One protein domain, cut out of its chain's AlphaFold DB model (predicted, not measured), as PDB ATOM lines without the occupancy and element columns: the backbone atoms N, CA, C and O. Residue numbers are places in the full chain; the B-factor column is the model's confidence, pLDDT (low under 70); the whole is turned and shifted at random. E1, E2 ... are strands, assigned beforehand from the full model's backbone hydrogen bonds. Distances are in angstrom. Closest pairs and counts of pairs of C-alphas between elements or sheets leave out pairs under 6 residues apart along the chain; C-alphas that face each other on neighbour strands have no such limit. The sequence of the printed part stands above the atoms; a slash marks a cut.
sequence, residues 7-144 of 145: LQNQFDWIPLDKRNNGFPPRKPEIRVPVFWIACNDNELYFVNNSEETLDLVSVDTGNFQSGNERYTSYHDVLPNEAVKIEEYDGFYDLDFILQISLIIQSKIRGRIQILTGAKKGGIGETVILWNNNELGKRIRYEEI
ATOM      1  N   LEU A   7     118.129 157.577 155.264       95.94
ATOM      2  CA  LEU A   7     116.807 158.071 155.630       95.94
ATOM      3  C   LEU A   7     115.740 157.126 155.076       95.94
ATOM      4  O   LEU A   7     115.617 156.969 153.868       95.94
ATOM      5  N   GLN A   8     114.945 156.522 155.953       95.88
ATOM      6  CA  GLN A   8     113.889 155.592 155.557       95.88
ATOM      7  C   GLN A   8     112.537 156.310 155.475       95.88
ATOM      8  O   GLN A   8     112.138 156.966 156.439       95.88
ATOM      9  N   ASN A   9     111.814 156.144 154.360       93.44
ATOM     10  CA  ASN A   9     110.453 156.665 154.157       93.44
ATOM     11  C   ASN A   9     110.316 158.184 154.401       93.44
ATOM     12  O   ASN A   9     109.287 158.642 154.889       93.44
ATOM     13  N   GLN A  10     111.367 158.964 154.130       92.75
ATOM     14  CA  GLN A  10     111.368 160.419 154.363       92.75
ATOM     15  C   GLN A  10     110.953 161.236 153.135       92.75
ATOM     16  O   GLN A  10     110.678 162.426 153.259       92.75
ATOM     17  N   PHE A  11     110.938 160.627 151.950       92.12
ATOM     18  CA  PHE A  11     110.741 161.342 150.695       92.12
ATOM     19  C   PHE A  11     109.532 160.806 149.940       92.12
ATOM     20  O   PHE A  11     109.549 159.673 149.464       92.12
ATOM     21  N   ASP A  12     108.528 161.664 149.763       91.31
ATOM     22  CA  ASP A  12     107.368 161.389 148.922       91.31
ATOM     23  C   ASP A  12     107.517 162.076 147.564       91.31
ATOM     24  O   ASP A  12     107.726 163.289 147.467       91.31
ATOM     25  N   TRP A  13     107.356 161.307 146.487       90.44
ATOM     26  CA  TRP A  13     107.318 161.886 145.151       90.44
ATOM     27  C   TRP A  13     105.986 162.603 144.911       90.44
ATOM     28  O   TRP A  13     104.933 161.980 144.766       90.44
ATOM     29  N   ILE A  14     106.045 163.929 144.784       88.38
ATOM     30  CA  ILE A  14     104.904 164.747 144.365       88.38
ATOM     31  C   ILE A  14     105.128 165.178 142.913       88.38
ATOM     32  O   ILE A  14     106.024 165.981 142.663       88.38
ATOM     33  N   PRO A  15     104.331 164.715 141.938       86.38
ATOM     34  CA  PRO A  15     104.422 165.165 140.552       86.38
ATOM     35  C   PRO A  15     104.376 166.693 140.395       86.38
ATOM     36  O   PRO A  15     103.647 167.378 141.113       86.38
ATOM     37  N   LEU A  16     105.129 167.246 139.436       82.31
ATOM     38  CA  LEU A  16     105.235 168.700 139.223       82.31
ATOM     39  C   LEU A  16     103.898 169.387 138.905       82.31
ATOM     40  O   LEU A  16     103.775 170.589 139.134       82.31
ATOM     41  N   ASP A  17     102.935 168.666 138.333       81.06
ATOM     42  CA  ASP A  17     101.571 169.137 138.072       81.06
ATOM     43  C   ASP A  17     100.719 169.223 139.348       81.06
ATOM     44  O   ASP A  17      99.773 170.005 139.396       81.06
ATOM     45  N   LYS A  18     101.086 168.472 140.394       83.69
ATOM     46  CA  LYS A  18     100.416 168.454 141.702       83.69
ATOM     47  C   LYS A  18     101.087 169.349 142.749       83.69
ATOM     48  O   LYS A  18     100.564 169.486 143.850       83.69
ATOM     49  N   ARG A  19     102.238 169.959 142.438       84.38
ATOM     50  CA  ARG A  19     102.913 170.912 143.338       84.38
ATOM     51  C   ARG A  19     102.218 172.270 143.294       84.38
ATOM     52  O   ARG A  19     101.880 172.762 142.218       84.38
ATOM     53  N   ASN A  20     102.034 172.888 144.462       65.44
ATOM     54  CA  ASN A  20     101.398 174.200 144.595       65.44
ATOM     55  C   ASN A  20     102.144 175.264 143.773       65.44
ATOM     56  O   ASN A  20     103.256 175.650 144.123       65.44
ATOM     57  N   ASN A  21     101.492 175.673 142.677       60.91
ATOM     58  CA  ASN A  21     101.745 176.775 141.731       60.91
ATOM     59  C   ASN A  21     101.614 176.270 140.286       60.91
ATOM     60  O   ASN A  21     102.537 176.423 139.494       60.91
ATOM     61  N   GLY A  22     100.465 175.666 139.940       55.84
ATOM     62  CA  GLY A  22     100.130 175.065 138.634       55.84
ATOM     63  C   GLY A  22     100.086 176.024 137.433       55.84
ATOM     64  O   GLY A  22      99.260 175.861 136.537       55.84
ATOM     65  N   PHE A  23     100.956 177.033 137.415       64.50
ATOM     66  CA  PHE A  23     101.121 177.996 136.347       64.50
ATOM     67  C   PHE A  23     102.565 177.979 135.813       64.50
ATOM     68  O   PHE A  23     103.507 178.211 136.573       64.50
ATOM     69  N   PRO A  24     102.763 177.737 134.504       70.44
ATOM     70  CA  PRO A  24     101.747 177.341 133.525       70.44
ATOM     71  C   PRO A  24     101.215 175.911 133.782       70.44
ATOM     72  O   PRO A  24     101.933 175.096 134.369       70.44
ATOM     73  N   PRO A  25      99.993 175.580 133.315       72.62
ATOM     74  CA  PRO A  25      99.446 174.230 133.407       72.62
ATOM     75  C   PRO A  25     100.385 173.215 132.750       72.62
ATOM     76  O   PRO A  25     100.831 173.406 131.615       72.62
ATOM     77  N   ARG A  26     100.689 172.128 133.459       79.31
ATOM     78  CA  ARG A  26     101.525 171.030 132.958       79.31
ATOM     79  C   ARG A  26     100.649 169.827 132.631       79.31
ATOM     80  O   ARG A  26      99.591 169.644 133.226       79.31
ATOM     81  N   LYS A  27     101.090 169.003 131.676       82.69
ATOM     82  CA  LYS A  27     100.459 167.697 131.447       82.69
ATOM     83  C   LYS A  27     100.590 166.855 132.726       82.69
ATOM     84  O   LYS A  27     101.671 166.897 133.313       82.69
ATOM     85  N   PRO A  28      99.544 166.109 133.129       85.00
ATOM     86  CA  PRO A  28      99.628 165.223 134.283       85.00
ATOM     87  C   PRO A  28     100.771 164.225 134.127       85.00
ATOM     88  O   PRO A  28     100.856 163.541 133.102       85.00
ATOM     89  N   GLU A  29     101.645 164.148 135.127       88.44
ATOM     90  CA  GLU A  29     102.688 163.131 135.175       88.44
ATOM     91  C   GLU A  29     102.128 161.889 135.874       88.44
ATOM     92  O   GLU A  29     101.849 161.891 137.073       88.44
ATOM     93  N   ILE A  30     101.919 160.835 135.086       89.38
ATOM     94  CA  ILE A  30     101.355 159.559 135.548       89.38
ATOM     95  C   ILE A  30     102.437 158.553 135.944       89.38
ATOM     96  O   ILE A  30     102.128 157.540 136.569       89.38
ATOM     97  N   ARG A  31     103.693 158.801 135.554       93.19
ATOM     98  CA  ARG A  31     104.816 157.920 135.872       93.19
ATOM     99  C   ARG A  31     105.237 158.115 137.324       93.19
ATOM    100  O   ARG A  31     105.127 159.203 137.891       93.19
ATOM    101  N   VAL A  32     105.770 157.047 137.905       93.62
ATOM    102  CA  VAL A  32     106.324 157.042 139.263       93.62
ATOM    103  C   VAL A  32     107.827 156.799 139.152       93.62
ATOM    104  O   VAL A  32     108.226 155.894 138.410       93.62
ATOM    105  N   PRO A  33     108.682 157.603 139.805       96.44
ATOM    106  CA  PRO A  33     110.115 157.371 139.761       96.44
ATOM    107  C   PRO A  33     110.445 156.082 140.515       96.44
ATOM    108  O   PRO A  33     109.980 155.881 141.629       96.44
ATOM    109  N   VAL A  34     111.258 155.221 139.917       96.25
ATOM    110  CA  VAL A  34     111.883 154.068 140.587       96.25
ATOM    111  C   VAL A  34     113.133 154.536 141.316       96.25
ATOM    112  O   VAL A  34     113.344 154.202 142.475       96.25
ATOM    113  N   PHE A  35     113.928 155.368 140.645       96.38
ATOM    114  CA  PHE A  35     115.106 156.009 141.212       96.38
ATOM    115  C   PHE A  35     115.032 157.506 140.958       96.38
ATOM    116  O   PHE A  35     114.700 157.943 139.850       96.38
ATOM    117  N   TRP A  36     115.369 158.302 141.963       96.50
ATOM    118  CA  TRP A  36     115.433 159.752 141.833       96.50
ATOM    119  C   TRP A  36     116.370 160.362 142.870       96.50
ATOM    120  O   TRP A  36     116.746 159.722 143.847       96.50
ATOM    121  N   ILE A  37     116.769 161.603 142.614       94.56
ATOM    122  CA  ILE A  37     117.537 162.429 143.533       94.56
ATOM    123  C   ILE A  37     116.567 163.371 144.223       94.56
ATOM    124  O   ILE A  37     115.903 164.156 143.541       94.56
ATOM    125  N   ALA A  38     116.521 163.311 145.548       94.12
ATOM    126  CA  ALA A  38     115.814 164.259 146.391       94.12
ATOM    127  C   ALA A  38     116.781 165.312 146.944       94.12
ATOM    128  O   ALA A  38     117.976 165.058 147.097       94.12
ATOM    129  N   CYS A  39     116.250 166.495 147.244       89.62
ATOM    130  CA  CYS A  39     116.986 167.596 147.855       89.62
ATOM    131  C   CYS A  39     116.316 167.942 149.186       89.62
ATOM    132  O   CYS A  39     115.098 168.125 149.218       89.62
ATOM    133  N   ASN A  40     117.097 168.016 150.261       88.69
ATOM    134  CA  ASN A  40     116.635 168.445 151.577       88.69
ATOM    135  C   ASN A  40     117.718 169.292 152.242       88.69
ATOM    136  O   ASN A  40     118.816 168.785 152.435       88.69
ATOM    137  N   ASP A  41     117.421 170.554 152.558       82.06
ATOM    138  CA  ASP A  41     118.326 171.478 153.262       82.06
ATOM    139  C   ASP A  41     119.794 171.388 152.795       82.06
ATOM    140  O   ASP A  41     120.692 171.144 153.593       82.06
ATOM    141  N   ASN A  42     120.028 171.571 151.485       83.94
ATOM    142  CA  ASN A  42     121.344 171.527 150.812       83.94
ATOM    143  C   ASN A  42     122.005 170.144 150.671       83.94
ATOM    144  O   ASN A  42     123.044 170.009 150.021       83.94
ATOM    145  N   GLU A  43     121.385 169.095 151.193       90.44
ATOM    146  CA  GLU A  43     121.825 167.719 151.012       90.44
ATOM    147  C   GLU A  43     121.078 167.060 149.849       90.44
ATOM    148  O   GLU A  43     119.868 167.234 149.655       90.44
ATOM    149  N   LEU A  44     121.809 166.262 149.077       91.94
ATOM    150  CA  LEU A  44     121.269 165.447 148.004       91.94
ATOM    151  C   LEU A  44     121.238 163.990 148.413       91.94
ATOM    152  O   LEU A  44     122.216 163.441 148.923       91.94
ATOM    153  N   TYR A  45     120.113 163.354 148.112       95.12
ATOM    154  CA  TYR A  45     119.865 161.961 148.427       95.12
ATOM    155  C   TYR A  45     119.504 161.189 147.175       95.12
ATOM    156  O   TYR A  45     118.633 161.616 146.422       95.12
ATOM    157  N   PHE A  46     120.115 160.027 146.978       96.38
ATOM    158  CA  PHE A  46     119.572 159.021 146.077       96.38
ATOM    159  C   PHE A  46     118.446 158.286 146.798       96.38
ATOM    160  O   PHE A  46     118.671 157.763 147.885       96.38
ATOM    161  N   VAL A  47     117.263 158.228 146.192       97.69
ATOM    162  CA  VAL A  47     116.091 157.537 146.736       97.69
ATOM    163  C   VAL A  47     115.838 156.259 145.945       97.69
ATOM    164  O   VAL A  47     115.588 156.302 144.734       97.69
ATOM    165  N   ASN A  48     115.859 155.127 146.647       97.62
ATOM    166  CA  ASN A  48     115.412 153.846 146.125       97.62
ATOM    167  C   ASN A  48     113.896 153.718 146.311       97.62
ATOM    168  O   ASN A  48     113.442 153.253 147.345       97.62
ATOM    169  N   ASN A  49     113.099 154.100 145.317       97.06
ATOM    170  CA  ASN A  49     111.642 153.919 145.338       97.06
ATOM    171  C   ASN A  49     111.211 152.614 144.633       97.06
ATOM    172  O   ASN A  49     110.081 152.480 144.168       97.06
ATOM    173  N   SER A  50     112.140 151.668 144.476       95.38
ATOM    174  CA  SER A  50     111.839 150.334 143.961       95.38
ATOM    175  C   SER A  50     111.359 149.406 145.081       95.38
ATOM    176  O   SER A  50     111.478 149.718 146.264       95.38
ATOM    177  N   GLU A  51     110.849 148.235 144.703       95.12
ATOM    178  CA  GLU A  51     110.483 147.167 145.644       95.12
ATOM    179  C   GLU A  51     111.673 146.255 146.003       95.12
ATOM    180  O   GLU A  51     111.521 145.330 146.800       95.12
ATOM    181  N   GLU A  52     112.858 146.489 145.429       95.19
ATOM    182  CA  GLU A  52     114.049 145.671 145.670       95.19
ATOM    183  C   GLU A  52     115.054 146.356 146.600       95.19
ATOM    184  O   GLU A  52     115.174 147.581 146.656       95.19
ATOM    185  N   THR A  53     115.804 145.533 147.333       97.38
ATOM    186  CA  THR A  53     117.019 145.982 148.017       97.38
ATOM    187  C   THR A  53     118.150 146.046 146.999       97.38
ATOM    188  O   THR A  53     118.385 145.072 146.282       97.38
ATOM    189  N   LEU A  54     118.836 147.184 146.927       97.62
ATOM    190  CA  LEU A  54     119.996 147.362 146.058       97.62
ATOM    191  C   LEU A  54     121.243 146.866 146.789       97.62
ATOM    192  O   LEU A  54     121.515 147.286 147.913       97.62
ATOM    193  N   ASP A  55     122.020 146.006 146.136       97.44
ATOM    194  CA  ASP A  55     123.237 145.429 146.713       97.44
ATOM    195  C   ASP A  55     124.314 146.513 146.935       97.44
ATOM    196  O   ASP A  55     125.106 146.450 147.880       97.44
ATOM    197  N   LEU A  56     124.347 147.522 146.055       96.00
ATOM    198  CA  LEU A  56     125.291 148.635 146.109       96.00
ATOM    199  C   LEU A  56     124.681 149.909 145.518       96.00
ATOM    200  O   LEU A  56     124.125 149.891 144.422       96.00
ATOM    201  N   VAL A  57     124.901 151.031 146.197       96.12
ATOM    202  CA  VAL A  57     124.811 152.383 145.642       96.12
ATOM    203  C   VAL A  57     126.122 153.091 145.957       96.12
ATOM    204  O   VAL A  57     126.402 153.412 147.108       96.12
ATOM    205  N   SER A  58     126.945 153.328 144.942       93.19
ATOM    206  CA  SER A  58     128.177 154.105 145.060       93.19
ATOM    207  C   SER A  58     128.009 155.436 144.359       93.19
ATOM    208  O   SER A  58     127.465 155.489 143.260       93.19
ATOM    209  N   VAL A  59     128.515 156.500 144.968       90.94
ATOM    210  CA  VAL A  59     128.578 157.825 144.365       90.94
ATOM    211  C   VAL A  59     130.024 158.222 144.116       90.94
ATOM    212  O   VAL A  59     130.906 158.001 144.950       90.94
ATOM    213  N   ASP A  60     130.225 158.813 142.947       83.81
ATOM    214  CA  ASP A  60     131.393 159.591 142.590       83.81
ATOM    215  C   ASP A  60     130.922 160.978 142.137       83.81
ATOM    216  O   ASP A  60     130.155 161.146 141.181       83.81
ATOM    217  N   THR A  61     131.326 161.989 142.892       69.19
ATOM    218  CA  THR A  61     131.027 163.387 142.601       69.19
ATOM    219  C   THR A  61     132.172 163.904 141.747       69.19
ATOM    220  O   THR A  61     133.291 164.035 142.251       69.19
ATOM    221  N   GLY A  62     131.904 164.196 140.472       56.75
ATOM    222  CA  GLY A  62     132.885 164.677 139.494       56.75
ATOM    223  C   GLY A  62     133.354 166.107 139.770       56.75
ATOM    224  O   GLY A  62     133.283 166.974 138.901       56.75
ATOM    225  N   ASN A  63     133.792 166.378 140.994       51.53
ATOM    226  CA  ASN A  63     134.395 167.633 141.379       51.53
ATOM    227  C   ASN A  63     135.784 167.672 140.744       51.53
ATOM    228  O   ASN A  63     136.701 166.978 141.167       51.53
ATOM    229  N   PHE A  64     135.944 168.523 139.731       48.28
ATOM    230  CA  PHE A  64     137.207 168.810 139.038       48.28
ATOM    231  C   PHE A  64     138.286 169.453 139.944       48.28
ATOM    232  O   PHE A  64     139.226 170.077 139.452       48.28
ATOM    233  N   GLN A  65     138.168 169.349 141.271       44.94
ATOM    234  CA  GLN A  65     139.194 169.788 142.205       44.94
ATOM    235  C   GLN A  65     140.203 168.656 142.410       44.94
ATOM    236  O   GLN A  65     139.939 167.680 143.109       44.94
ATOM    237  N   SER A  66     141.374 168.814 141.789       40.00
ATOM    238  CA  SER A  66     142.551 167.966 141.995       40.00
ATOM    239  C   SER A  66     142.788 167.687 143.478       40.00
ATOM    240  O   SER A  66     143.157 168.590 144.228       40.00
ATOM    241  N   GLY A  67     142.662 166.421 143.879       44.97
ATOM    242  CA  GLY A  67     143.434 165.898 145.005       44.97
ATOM    243  C   GLY A  67     142.712 165.001 146.003       44.97
ATOM    244  O   GLY A  67     143.412 164.359 146.771       44.97
ATOM    245  N   ASN A  68     141.378 164.916 146.016       48.00
ATOM    246  CA  ASN A  68     140.658 164.017 146.930       48.00
ATOM    247  C   ASN A  68     139.353 163.520 146.297       48.00
ATOM    248  O   ASN A  68     138.296 164.119 146.499       48.00
ATOM    249  N   GLU A  69     139.428 162.426 145.542       53.44
ATOM    250  CA  GLU A  69     138.250 161.710 145.047       53.44
ATOM    251  C   GLU A  69     137.404 161.254 146.250       53.44
ATOM    252  O   GLU A  69     137.873 160.540 147.141       53.44
ATOM    253  N   ARG A  70     136.162 161.743 146.341       62.91
ATOM    254  CA  ARG A  70     135.247 161.426 147.445       62.91
ATOM    255  C   ARG A  70     134.350 160.267 147.034       62.91
ATOM    256  O   ARG A  70     133.226 160.474 146.596       62.91
ATOM    257  N   TYR A  71     134.836 159.049 147.229       73.06
ATOM    258  CA  TYR A  71     134.023 157.849 147.050       73.06
ATOM    259  C   TYR A  71     133.183 157.580 148.296       73.06
ATOM    260  O   TYR A  71     133.715 157.473 149.402       73.06
ATOM    261  N   THR A  72     131.867 157.460 148.119       87.19
ATOM    262  CA  THR A  72     130.961 156.985 149.175       87.19
ATOM    263  C   THR A  72     130.124 155.843 148.626       87.19
ATOM    264  O   THR A  72     129.563 155.955 147.538       87.19
ATOM    265  N   SER A  73     130.039 154.743 149.368       92.62
ATOM    266  CA  SER A  73     129.306 153.546 148.960       92.62
ATOM    267  C   SER A  73     128.389 153.048 150.065       92.62
ATOM    268  O   SER A  73     128.805 152.921 151.215       92.62
ATOM    269  N   TYR A  74     127.169 152.702 149.682       95.69
ATOM    270  CA  TYR A  74     126.129 152.149 150.530       95.69
ATOM    271  C   TYR A  74     125.801 150.736 150.055       95.69
ATOM    272  O   TYR A  74     125.600 150.520 148.863       95.69
ATOM    273  N   HIS A  75     125.725 149.790 150.984       96.44
ATOM    274  CA  HIS A  75     125.286 148.418 150.721       96.44
ATOM    275  C   HIS A  75     123.885 148.181 151.267       96.44
ATOM    276  O   HIS A  75     123.472 148.881 152.198       96.44
ATOM    277  N   ASP A  76     123.189 147.199 150.703       97.38
ATOM    278  CA  ASP A  76     121.869 146.754 151.157       97.38
ATOM    279  C   ASP A  76     120.884 147.924 151.315       97.38
ATOM    280  O   ASP A  76     120.289 148.125 152.374       97.38
ATOM    281  N   VAL A  77     120.765 148.754 150.272       97.44
ATOM    282  CA  VAL A  77     119.875 149.924 150.291       97.44
ATOM    283  C   VAL A  77     118.434 149.455 150.118       97.44
ATOM    284  O   VAL A  77     118.055 148.970 149.050       97.44
ATOM    285  N   LEU A  78     117.636 149.577 151.172       97.88
ATOM    286  CA  LEU A  78     116.286 149.031 151.275       97.88
ATOM    287  C   LEU A  78     115.287 149.763 150.358       97.88
ATOM    288  O   LEU A  78     115.522 150.907 149.951       97.88
ATOM    289  N   PRO A  79     114.139 149.134 150.043       97.19
ATOM    290  CA  PRO A  79     113.000 149.823 149.449       97.19
ATOM    291  C   PRO A  79     112.606 151.060 150.260       97.19
ATOM    292  O   PRO A  79     112.499 151.001 151.485       97.19
ATOM    293  N   ASN A  80     112.356 152.172 149.574       96.06
ATOM    294  CA  ASN A  80     112.034 153.491 150.131       96.06
ATOM    295  C   ASN A  80     113.116 154.082 151.057       96.06
ATOM    296  O   ASN A  80     112.842 155.004 151.835       96.06
ATOM    297  N   GLU A  81     114.345 153.564 150.987       97.81
ATOM    298  CA  GLU A  81     115.507 154.154 151.644       97.81
ATOM    299  C   GLU A  81     116.147 155.209 150.739       97.81
ATOM    300  O   GLU A  81     116.253 155.059 149.517       97.81
ATOM    301  N   ALA A  82     116.599 156.285 151.364       97.31
ATOM    302  CA  ALA A  82     117.355 157.342 150.735       97.31
ATOM    303  C   ALA A  82     118.752 157.434 151.350       97.31
ATOM    304  O   ALA A  82     118.903 157.436 152.573       97.31
ATOM    305  N   VAL A  83     119.777 157.540 150.511       96.06
ATOM    306  CA  VAL A  83     121.183 157.613 150.931       96.06
ATOM    307  C   VAL A  83     121.800 158.928 150.487       96.06
ATOM    308  O   VAL A  83     121.561 159.372 149.364       96.06
ATOM    309  N   LYS A  84     122.571 159.579 151.362       94.44
ATOM    310  CA  LYS A  84     123.199 160.870 151.053       94.44
ATOM    311  C   LYS A  84     124.292 160.681 150.004       94.44
ATOM    312  O   LYS A  84     125.203 159.875 150.191       94.44
ATOM    313  N   ILE A  85     124.203 161.432 148.913       91.62
ATOM    314  CA  ILE A  85     125.119 161.330 147.771       91.62
ATOM    315  C   ILE A  85     125.964 162.584 147.562       91.62
ATOM    316  O   ILE A  85     127.047 162.480 147.003       91.62
ATOM    317  N   GLU A  86     125.499 163.750 148.008       87.94
ATOM    318  CA  GLU A  86     126.261 164.999 147.938       87.94
ATOM    319  C   GLU A  86     125.683 166.025 148.922       87.94
ATOM    320  O   GLU A  86     124.562 165.879 149.412       87.94
ATOM    321  N   GLU A  87     126.444 167.069 149.204       86.19
ATOM    322  CA  GLU A  87     125.998 168.278 149.889       86.19
ATOM    323  C   GLU A  87     126.619 169.484 149.187       86.19
ATOM    324  O   GLU A  87     127.801 169.457 148.847       86.19
ATOM    325  N   TYR A  88     125.834 170.530 148.943       79.81
ATOM    326  CA  TYR A  88     126.351 171.761 148.351       79.81
ATOM    327  C   TYR A  88     125.690 172.981 148.980       79.81
ATOM    328  O   TYR A  88     124.480 173.007 149.193       79.81
ATOM    329  N   ASP A  89     126.463 174.025 149.239       74.50
ATOM    330  CA  ASP A  89     125.949 175.269 149.784       74.50
ATOM    331  C   ASP A  89     125.391 176.147 148.654       74.50
ATOM    332  O   ASP A  89     126.110 176.613 147.769       74.50
ATOM    333  N   GLY A  90     124.082 176.404 148.675       66.56
ATOM    334  CA  GLY A  90     123.405 177.194 147.642       66.56
ATOM    335  C   GLY A  90     123.849 178.662 147.526       66.56
ATOM    336  O   GLY A  90     123.433 179.324 146.577       66.56
ATOM    337  N   PHE A  91     124.656 179.185 148.452       68.12
ATOM    338  CA  PHE A  91     125.194 180.544 148.423       68.12
ATOM    339  C   PHE A  91     126.666 180.570 147.993       68.12
ATOM    340  O   PHE A  91     127.033 181.352 147.115       68.12
ATOM    341  N   TYR A  92     127.502 179.707 148.570       66.50
ATOM    342  CA  TYR A  92     128.933 179.660 148.255       66.50
ATOM    343  C   TYR A  92     129.243 178.866 146.980       66.50
ATOM    344  O   TYR A  92     130.177 179.220 146.259       66.50
ATOM    345  N   ASP A  93     128.421 177.869 146.639       65.81
ATOM    346  CA  ASP A  93     128.691 176.963 145.518       65.81
ATOM    347  C   ASP A  93     127.985 177.365 144.210       65.81
ATOM    348  O   ASP A  93     127.899 176.589 143.254       65.81
ATOM    349  N   LEU A  94     127.497 178.605 144.115       67.88
ATOM    350  CA  LEU A  94     126.790 179.107 142.929       67.88
ATOM    351  C   LEU A  94     127.625 179.030 141.647       67.88
ATOM    352  O   LEU A  94     127.072 178.852 140.557       67.88
ATOM    353  N   ASP A  95     128.948 179.142 141.767       73.62
ATOM    354  CA  ASP A  95     129.866 179.060 140.635       73.62
ATOM    355  C   ASP A  95     130.338 177.641 140.298       73.62
ATOM    356  O   ASP A  95     130.958 177.435 139.251       73.62
ATOM    357  N   PHE A  96     129.971 176.648 141.109       71.81
ATOM    358  CA  PHE A  96     130.342 175.260 140.882       71.81
ATOM    359  C   PHE A  96     129.420 174.598 139.863       71.81
ATOM    360  O   PHE A  96     128.203 174.798 139.845       71.81
ATOM    361  N   ILE A  97     130.023 173.777 139.004       78.75
ATOM    362  CA  ILE A  97     129.311 172.860 138.121       78.75
ATOM    363  C   ILE A  97     129.350 171.494 138.789       78.75
ATOM    364  O   ILE A  97     130.415 170.893 138.894       78.75
ATOM    365  N   LEU A  98     128.185 171.011 139.214       81.25
ATOM    366  CA  LEU A  98     128.051 169.701 139.836       81.25
ATOM    367  C   LEU A  98     127.566 168.687 138.806       81.25
ATOM    368  O   LEU A  98     126.645 168.954 138.026       81.25
ATOM    369  N   GLN A  99     128.183 167.512 138.832       87.25
ATOM    370  CA  GLN A  99     127.753 166.330 138.104       87.25
ATOM    371  C   GLN A  99     127.920 165.115 139.016       87.25
ATOM    372  O   GLN A  99     128.976 164.918 139.610       87.25
ATOM    373  N   ILE A 100     126.865 164.311 139.118       89.06
ATOM    374  CA  ILE A 100     126.831 163.134 139.985       89.06
ATOM    375  C   ILE A 100     126.926 161.897 139.099       89.06
ATOM    376  O   ILE A 100     126.109 161.724 138.188       89.06
ATOM    377  N   SER A 101     127.909 161.049 139.386       91.50
ATOM    378  CA  SER A 101     128.032 159.694 138.858       91.50
ATOM    379  C   SER A 101     127.603 158.710 139.945       91.50
ATOM    380  O   SER A 101     128.114 158.745 141.062       91.50
ATOM    381  N   LEU A 102     126.642 157.847 139.640       93.44
ATOM    382  CA  LEU A 102     126.178 156.786 140.526       93.44
ATOM    383  C   LEU A 102     126.471 155.437 139.888       93.44
ATOM    384  O   LEU A 102     126.221 155.246 138.703       93.44
ATOM    385  N   ILE A 103     126.936 154.489 140.688       94.75
ATOM    386  CA  ILE A 103     126.969 153.074 140.335       94.75
ATOM    387  C   ILE A 103     125.943 152.377 141.214       94.75
ATOM    388  O   ILE A 103     126.035 152.434 142.438       94.75
ATOM    389  N   ILE A 104     124.975 151.720 140.588       95.25
ATOM    390  CA  ILE A 104     123.921 150.979 141.274       95.25
ATOM    391  C   ILE A 104     124.059 149.510 140.898       95.25
ATOM    392  O   ILE A 104     124.187 149.178 139.722       95.25
ATOM    393  N   GLN A 105     124.022 148.632 141.891       96.19
ATOM    394  CA  GLN A 105     123.956 147.193 141.691       96.19
ATOM    395  C   GLN A 105     122.661 146.655 142.282       96.19
ATOM    396  O   GLN A 105     122.308 146.955 143.422       96.19
ATOM    397  N   SER A 106     121.956 145.858 141.492       94.19
ATOM    398  CA  SER A 106     120.690 145.240 141.864       94.19
ATOM    399  C   SER A 106     120.570 143.861 141.231       94.19
ATOM    400  O   SER A 106     121.181 143.582 140.196       94.19
ATOM    401  N   LYS A 107     119.728 143.006 141.810       91.94
ATOM    402  CA  LYS A 107     119.493 141.664 141.267       91.94
ATOM    403  C   LYS A 107     118.706 141.703 139.965       91.94
ATOM    404  O   LYS A 107     118.952 140.881 139.089       91.94
ATOM    405  N   ILE A 108     117.765 142.641 139.839       89.69
ATOM    406  CA  ILE A 108     116.889 142.721 138.665       89.69
ATOM    407  C   ILE A 108     117.600 143.390 137.485       89.69
ATOM    408  O   ILE A 108     117.420 142.960 136.348       89.69
ATOM    409  N   ARG A 109     118.391 144.442 137.733       85.38
ATOM    410  CA  ARG A 109     118.974 145.291 136.674       85.38
ATOM    411  C   ARG A 109     120.483 145.123 136.507       85.38
ATOM    412  O   ARG A 109     121.087 145.831 135.712       85.38
ATOM    413  N   GLY A 110     121.100 144.213 137.257       92.69
ATOM    414  CA  GLY A 110     122.547 144.041 137.250       92.69
ATOM    415  C   GLY A 110     123.261 145.280 137.788       92.69
ATOM    416  O   GLY A 110     122.792 145.917 138.737       92.69
ATOM    417  N   ARG A 111     124.410 145.605 137.192       94.38
ATOM    418  CA  ARG A 111     125.244 146.743 137.577       94.38
ATOM    419  C   ARG A 111     125.151 147.841 136.525       94.38
ATOM    420  O   ARG A 111     125.461 147.624 135.360       94.38
ATOM    421  N   ILE A 112     124.751 149.031 136.952       94.19
ATOM    422  CA  ILE A 112     124.505 150.171 136.070       94.19
ATOM    423  C   ILE A 112     125.270 151.393 136.560       94.19
ATOM    424  O   ILE A 112     125.395 151.624 137.764       94.19
ATOM    425  N   GLN A 113     125.756 152.192 135.620       93.50
ATOM    426  CA  GLN A 113     126.280 153.524 135.858       93.50
ATOM    427  C   GLN A 113     125.291 154.567 135.364       93.50
ATOM    428  O   GLN A 113     124.717 154.466 134.279       93.50
ATOM    429  N   ILE A 114     125.112 155.599 136.175       93.25
ATOM    430  CA  ILE A 114     124.200 156.697 135.918       93.25
ATOM    431  C   ILE A 114     124.975 157.988 136.065       93.25
ATOM    432  O   ILE A 114     125.590 158.233 137.096       93.25
ATOM    433  N   LEU A 115     124.906 158.840 135.050       91.94
ATOM    434  CA  LEU A 115     125.512 160.161 135.092       91.94
ATOM    435  C   LEU A 115     124.426 161.219 134.932       91.94
ATOM    436  O   LEU A 115     123.691 161.230 133.938       91.94
ATOM    437  N   THR A 116     124.327 162.121 135.906       90.81
ATOM    438  CA  THR A 116     123.403 163.252 135.823       90.81
ATOM    439  C   THR A 116     123.914 164.309 134.844       90.81
ATOM    440  O   THR A 116     125.088 164.354 134.467       90.81
ATOM    441  N   GLY A 117     123.019 165.186 134.392       86.44
ATOM    442  CA  GLY A 117     123.416 166.346 133.606       86.44
ATOM    443  C   GLY A 117     124.173 167.349 134.475       86.44
ATOM    444  O   GLY A 117     123.649 167.770 135.504       86.44
ATOM    445  N   ALA A 118     125.357 167.772 134.030       84.19
ATOM    446  CA  ALA A 118     126.128 168.808 134.707       84.19
ATOM    447  C   ALA A 118     125.312 170.108 134.837       84.19
ATOM    448  O   ALA A 118     124.722 170.584 133.856       84.19
ATOM    449  N   LYS A 119     125.264 170.685 136.041       82.44
ATOM    450  CA  LYS A 119     124.478 171.892 136.326       82.44
ATOM    451  C   LYS A 119     125.248 172.862 137.217       82.44
ATOM    452  O   LYS A 119     125.811 172.468 138.233       82.44
ATOM    453  N   LYS A 120     125.240 174.141 136.825       77.56
ATOM    454  CA  LYS A 120     125.789 175.244 137.621       77.56
ATOM    455  C   LYS A 120     124.844 175.590 138.778       77.56
ATOM    456  O   LYS A 120     123.638 175.700 138.545       77.56
ATOM    457  N   GLY A 121     125.393 175.785 139.976       69.56
ATOM    458  CA  GLY A 121     124.655 176.259 141.151       69.56
ATOM    459  C   GLY A 121     123.703 175.224 141.755       69.56
ATOM    460  O   GLY A 121     122.597 175.569 142.168       69.56
ATOM    461  N   GLY A 122     124.098 173.949 141.751       72.75
ATOM    462  CA  GLY A 122     123.360 172.892 142.441       72.75
ATOM    463  C   GLY A 122     122.518 171.990 141.541       72.75
ATOM    464  O   GLY A 122     121.881 172.422 140.565       72.75
ATOM    465  N   ILE A 123     122.464 170.711 141.906       79.31
ATOM    466  CA  ILE A 123     121.533 169.740 141.331       79.31
ATOM    467  C   ILE A 123     120.250 169.794 142.153       79.31
ATOM    468  O   ILE A 123     120.277 169.693 143.368       79.31
ATOM    469  N   GLY A 124     119.122 170.006 141.477       82.81
ATOM    470  CA  GLY A 124     117.820 169.947 142.134       82.81
ATOM    471  C   GLY A 124     117.272 168.529 142.116       82.81
ATOM    472  O   GLY A 124     117.898 167.602 141.596       82.81
ATOM    473  N   GLU A 125     116.043 168.395 142.593       89.12
ATOM    474  CA  GLU A 125     115.309 167.147 142.469       89.12
ATOM    475  C   GLU A 125     115.291 166.651 141.011       89.12
ATOM    476  O   GLU A 125     114.929 167.386 140.087       89.12
ATOM    477  N   THR A 126     115.741 165.415 140.800       92.31
ATOM    478  CA  THR A 126     115.986 164.867 139.462       92.31
ATOM    479  C   THR A 126     115.561 163.412 139.423       92.31
ATOM    480  O   THR A 126     116.150 162.573 140.094       92.31
ATOM    481  N   VAL A 127     114.565 163.084 138.602       95.31
ATOM    482  CA  VAL A 127     114.233 161.678 138.352       95.31
ATOM    483  C   VAL A 127     115.355 161.034 137.552       95.31
ATOM    484  O   VAL A 127     115.851 161.631 136.599       95.31
ATOM    485  N   ILE A 128     115.758 159.833 137.955       95.38
ATOM    486  CA  ILE A 128     116.786 159.041 137.286       95.38
ATOM    487  C   ILE A 128     116.124 158.017 136.362       95.38
ATOM    488  O   ILE A 128     116.417 157.981 135.168       95.38
ATOM    489  N   LEU A 129     115.209 157.222 136.918       95.62
ATOM    490  CA  LEU A 129     114.532 156.126 136.234       95.62
ATOM    491  C   LEU A 129     113.051 156.129 136.604       95.62
ATOM    492  O   LEU A 129     112.708 156.198 137.783       95.62
ATOM    493  N   TRP A 130     112.184 156.022 135.605       96.50
ATOM    494  CA  TRP A 130     110.742 155.861 135.769       96.50
ATOM    495  C   TRP A 130     110.337 154.383 135.808       96.50
ATOM    496  O   TRP A 130     111.048 153.507 135.319       96.50
ATOM    497  N   ASN A 131     109.153 154.096 136.346       94.69
ATOM    498  CA  ASN A 131     108.582 152.746 136.428       94.69
ATOM    499  C   ASN A 131     108.302 152.082 135.070       94.69
ATOM    500  O   ASN A 131     108.216 150.862 134.994       94.69
ATOM    501  N   ASN A 132     108.199 152.862 133.995       94.00
ATOM    502  CA  ASN A 132     108.119 152.367 132.621       94.00
ATOM    503  C   ASN A 132     109.503 152.169 131.963       94.00
ATOM    504  O   ASN A 132     109.579 152.023 130.747       94.00
ATOM    505  N   ASN A 133     110.583 152.177 132.753       91.38
ATOM    506  CA  ASN A 133     111.984 152.103 132.329       91.38
ATOM    507  C   ASN A 133     112.471 153.280 131.463       91.38
ATOM    508  O   ASN A 133     113.571 153.227 130.915       91.38
ATOM    509  N   GLU A 134     111.704 154.366 131.354       95.12
ATOM    510  CA  GLU A 134     112.209 155.589 130.735       95.12
ATOM    511  C   GLU A 134     113.209 156.285 131.662       95.12
ATOM    512  O   GLU A 134     113.029 156.352 132.882       95.12
ATOM    513  N   LEU A 135     114.253 156.860 131.074       95.00
ATOM    514  CA  LEU A 135     115.212 157.668 131.814       95.00
ATOM    515  C   LEU A 135     114.658 159.064 132.094       95.00
ATOM    516  O   LEU A 135     113.880 159.644 131.328       95.00
ATOM    517  N   GLY A 136     115.121 159.638 133.196       92.94
ATOM    518  CA  GLY A 136     114.916 161.041 133.490       92.94
ATOM    519  C   GLY A 136     115.603 161.972 132.493       92.94
ATOM    520  O   GLY A 136     116.466 161.604 131.691       92.94
ATOM    521  N   LYS A 137     115.227 163.249 132.549       90.81
ATOM    522  CA  LYS A 137     115.778 164.264 131.651       90.81
ATOM    523  C   LYS A 137     117.273 164.465 131.925       90.81
ATOM    524  O   LYS A 137     117.651 164.782 133.044       90.81
ATOM    525  N   ARG A 138     118.097 164.403 130.867       89.62
ATOM    526  CA  ARG A 138     119.568 164.579 130.920       89.62
ATOM    527  C   ARG A 138     120.283 163.538 131.791       89.62
ATOM    528  O   ARG A 138     121.344 163.826 132.330       89.62
ATOM    529  N   ILE A 139     119.715 162.344 131.891       93.25
ATOM    530  CA  ILE A 139     120.364 161.190 132.503       93.25
ATOM    531  C   ILE A 139     121.073 160.390 131.412       93.25
ATOM    532  O   ILE A 139     120.494 160.138 130.355       93.25
ATOM    533  N   ARG A 140     122.328 160.013 131.658       92.50
ATOM    534  CA  ARG A 140     123.023 158.980 130.881       92.50
ATOM    535  C   ARG A 140     123.035 157.692 131.690       92.50
ATOM    536  O   ARG A 140     123.210 157.747 132.904       92.50
ATOM    537  N   TYR A 141     122.840 156.578 131.002       92.00
ATOM    538  CA  TYR A 141     122.754 155.238 131.567       92.00
ATOM    539  C   TYR A 141     123.689 154.325 130.782       92.00
ATOM    540  O   TYR A 141     123.681 154.363 129.549       92.00
ATOM    541  N   GLU A 142     124.470 153.525 131.493       92.50
ATOM    542  CA  GLU A 142     125.378 152.532 130.928       92.50
ATOM    543  C   GLU A 142     125.352 151.272 131.793       92.50
ATOM    544  O   GLU A 142     125.408 151.350 133.018       92.50
ATOM    545  N   GLU A 143     125.245 150.105 131.167       90.81
ATOM    546  CA  GLU A 143     125.379 148.824 131.861       90.81
ATOM    547  C   GLU A 143     126.862 148.483 131.979       90.81
ATOM    548  O   GLU A 143     127.591 148.521 130.988       90.81
ATOM    549  N   ILE A 144     127.312 148.160 133.192       87.94
ATOM    550  CA  ILE A 144     128.699 147.778 133.448       87.94
ATOM    551  C   ILE A 144     128.748 146.256 133.580       87.94
ATOM    552  O   ILE A 144     128.074 145.689 134.444       87.94
TER     553      ILE A 144
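This is residues 7 to 144 of the 145 residues of an uncharacterized protein of Crenothrix sp. D3 (UniProt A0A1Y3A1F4). Two antiparallel sheets lie face to face as a sandwich, E4 E3 E6 E7 E9 in one and E5 E2 E1 E8 in the other, with the strands of the one at 27 degrees to those of the other. Residues 7 to 32, before E1, make a long loop of which residues 19 to 24 stick out free; the longest axis runs from this loop to the turn of the E3 and E4 hairpin. The printed part has 138 residues, with no named helix and nine named strands, E1 to E9 along the chain. The class is all strand, though under half of the residues are in named elements. The whole is compact, with a radius of gyration of the C-alphas of 15.0 A and spans of 46 by 39 by 26 A.

In the larger sheet, E3, residues 54 to 61, forms a hairpin with edge strand E4, residues 71 to 77; N 57 and O 74 are 2.8 A apart. E6, residues 100 to 106, is the antiparallel neighbour of E3, with N 58 and O 103 at 2.8 A. E7, residues 110 to 115, forms a hairpin with E6, with N 104 and O 112 at 2.9 A. Edge strand E9, residues 140 to 143, is the antiparallel neighbour of E7, with N 113 and O 142 at 2.8 A. In the other sheet, E1, residues 33 to 40, and E2, residues 43 to 48, form a hairpin, with N 38 and O 45 at 2.8 A. Edge strand E5, residues 81 to 87, is antiparallel to E2, with N 46 and O 83 at 2.9 A; edge strand E8, residues 126 to 130, is antiparallel to E1, with N 37 and O 126 at 2.8 A. Between the sheets, the closest C-alphas of E3 and E5 are those of Val 59 and Ile 85, 6.0 A apart. E1 is apart from E3 and E6.

E1 begins at C-alpha 33, (110.115, 157.371, 139.761), bends by 50 degrees at residue 36 and measures 17.5 A. E2 measures 16.0 A, E3 19.8 A, E4 16.5 A, E5 17.7 A, E6 19.0 A, E7 16.5 A and E8 11.1 A. E9 measures 10.5 A and ends at C-alpha 143, (125.379, 148.824, 131.861).

The C-alphas farthest apart, those of Pro 25 and Gly 67, are 46.2 A apart. The printed part has no cut. The link from E5 to E6 is long, with 12 residues. Both sheets are strongly twisted. Mean pLDDT of the printed part is 85.7; residues 20 to 23, 61 to 70, 90 to 94 and 121 are under 70.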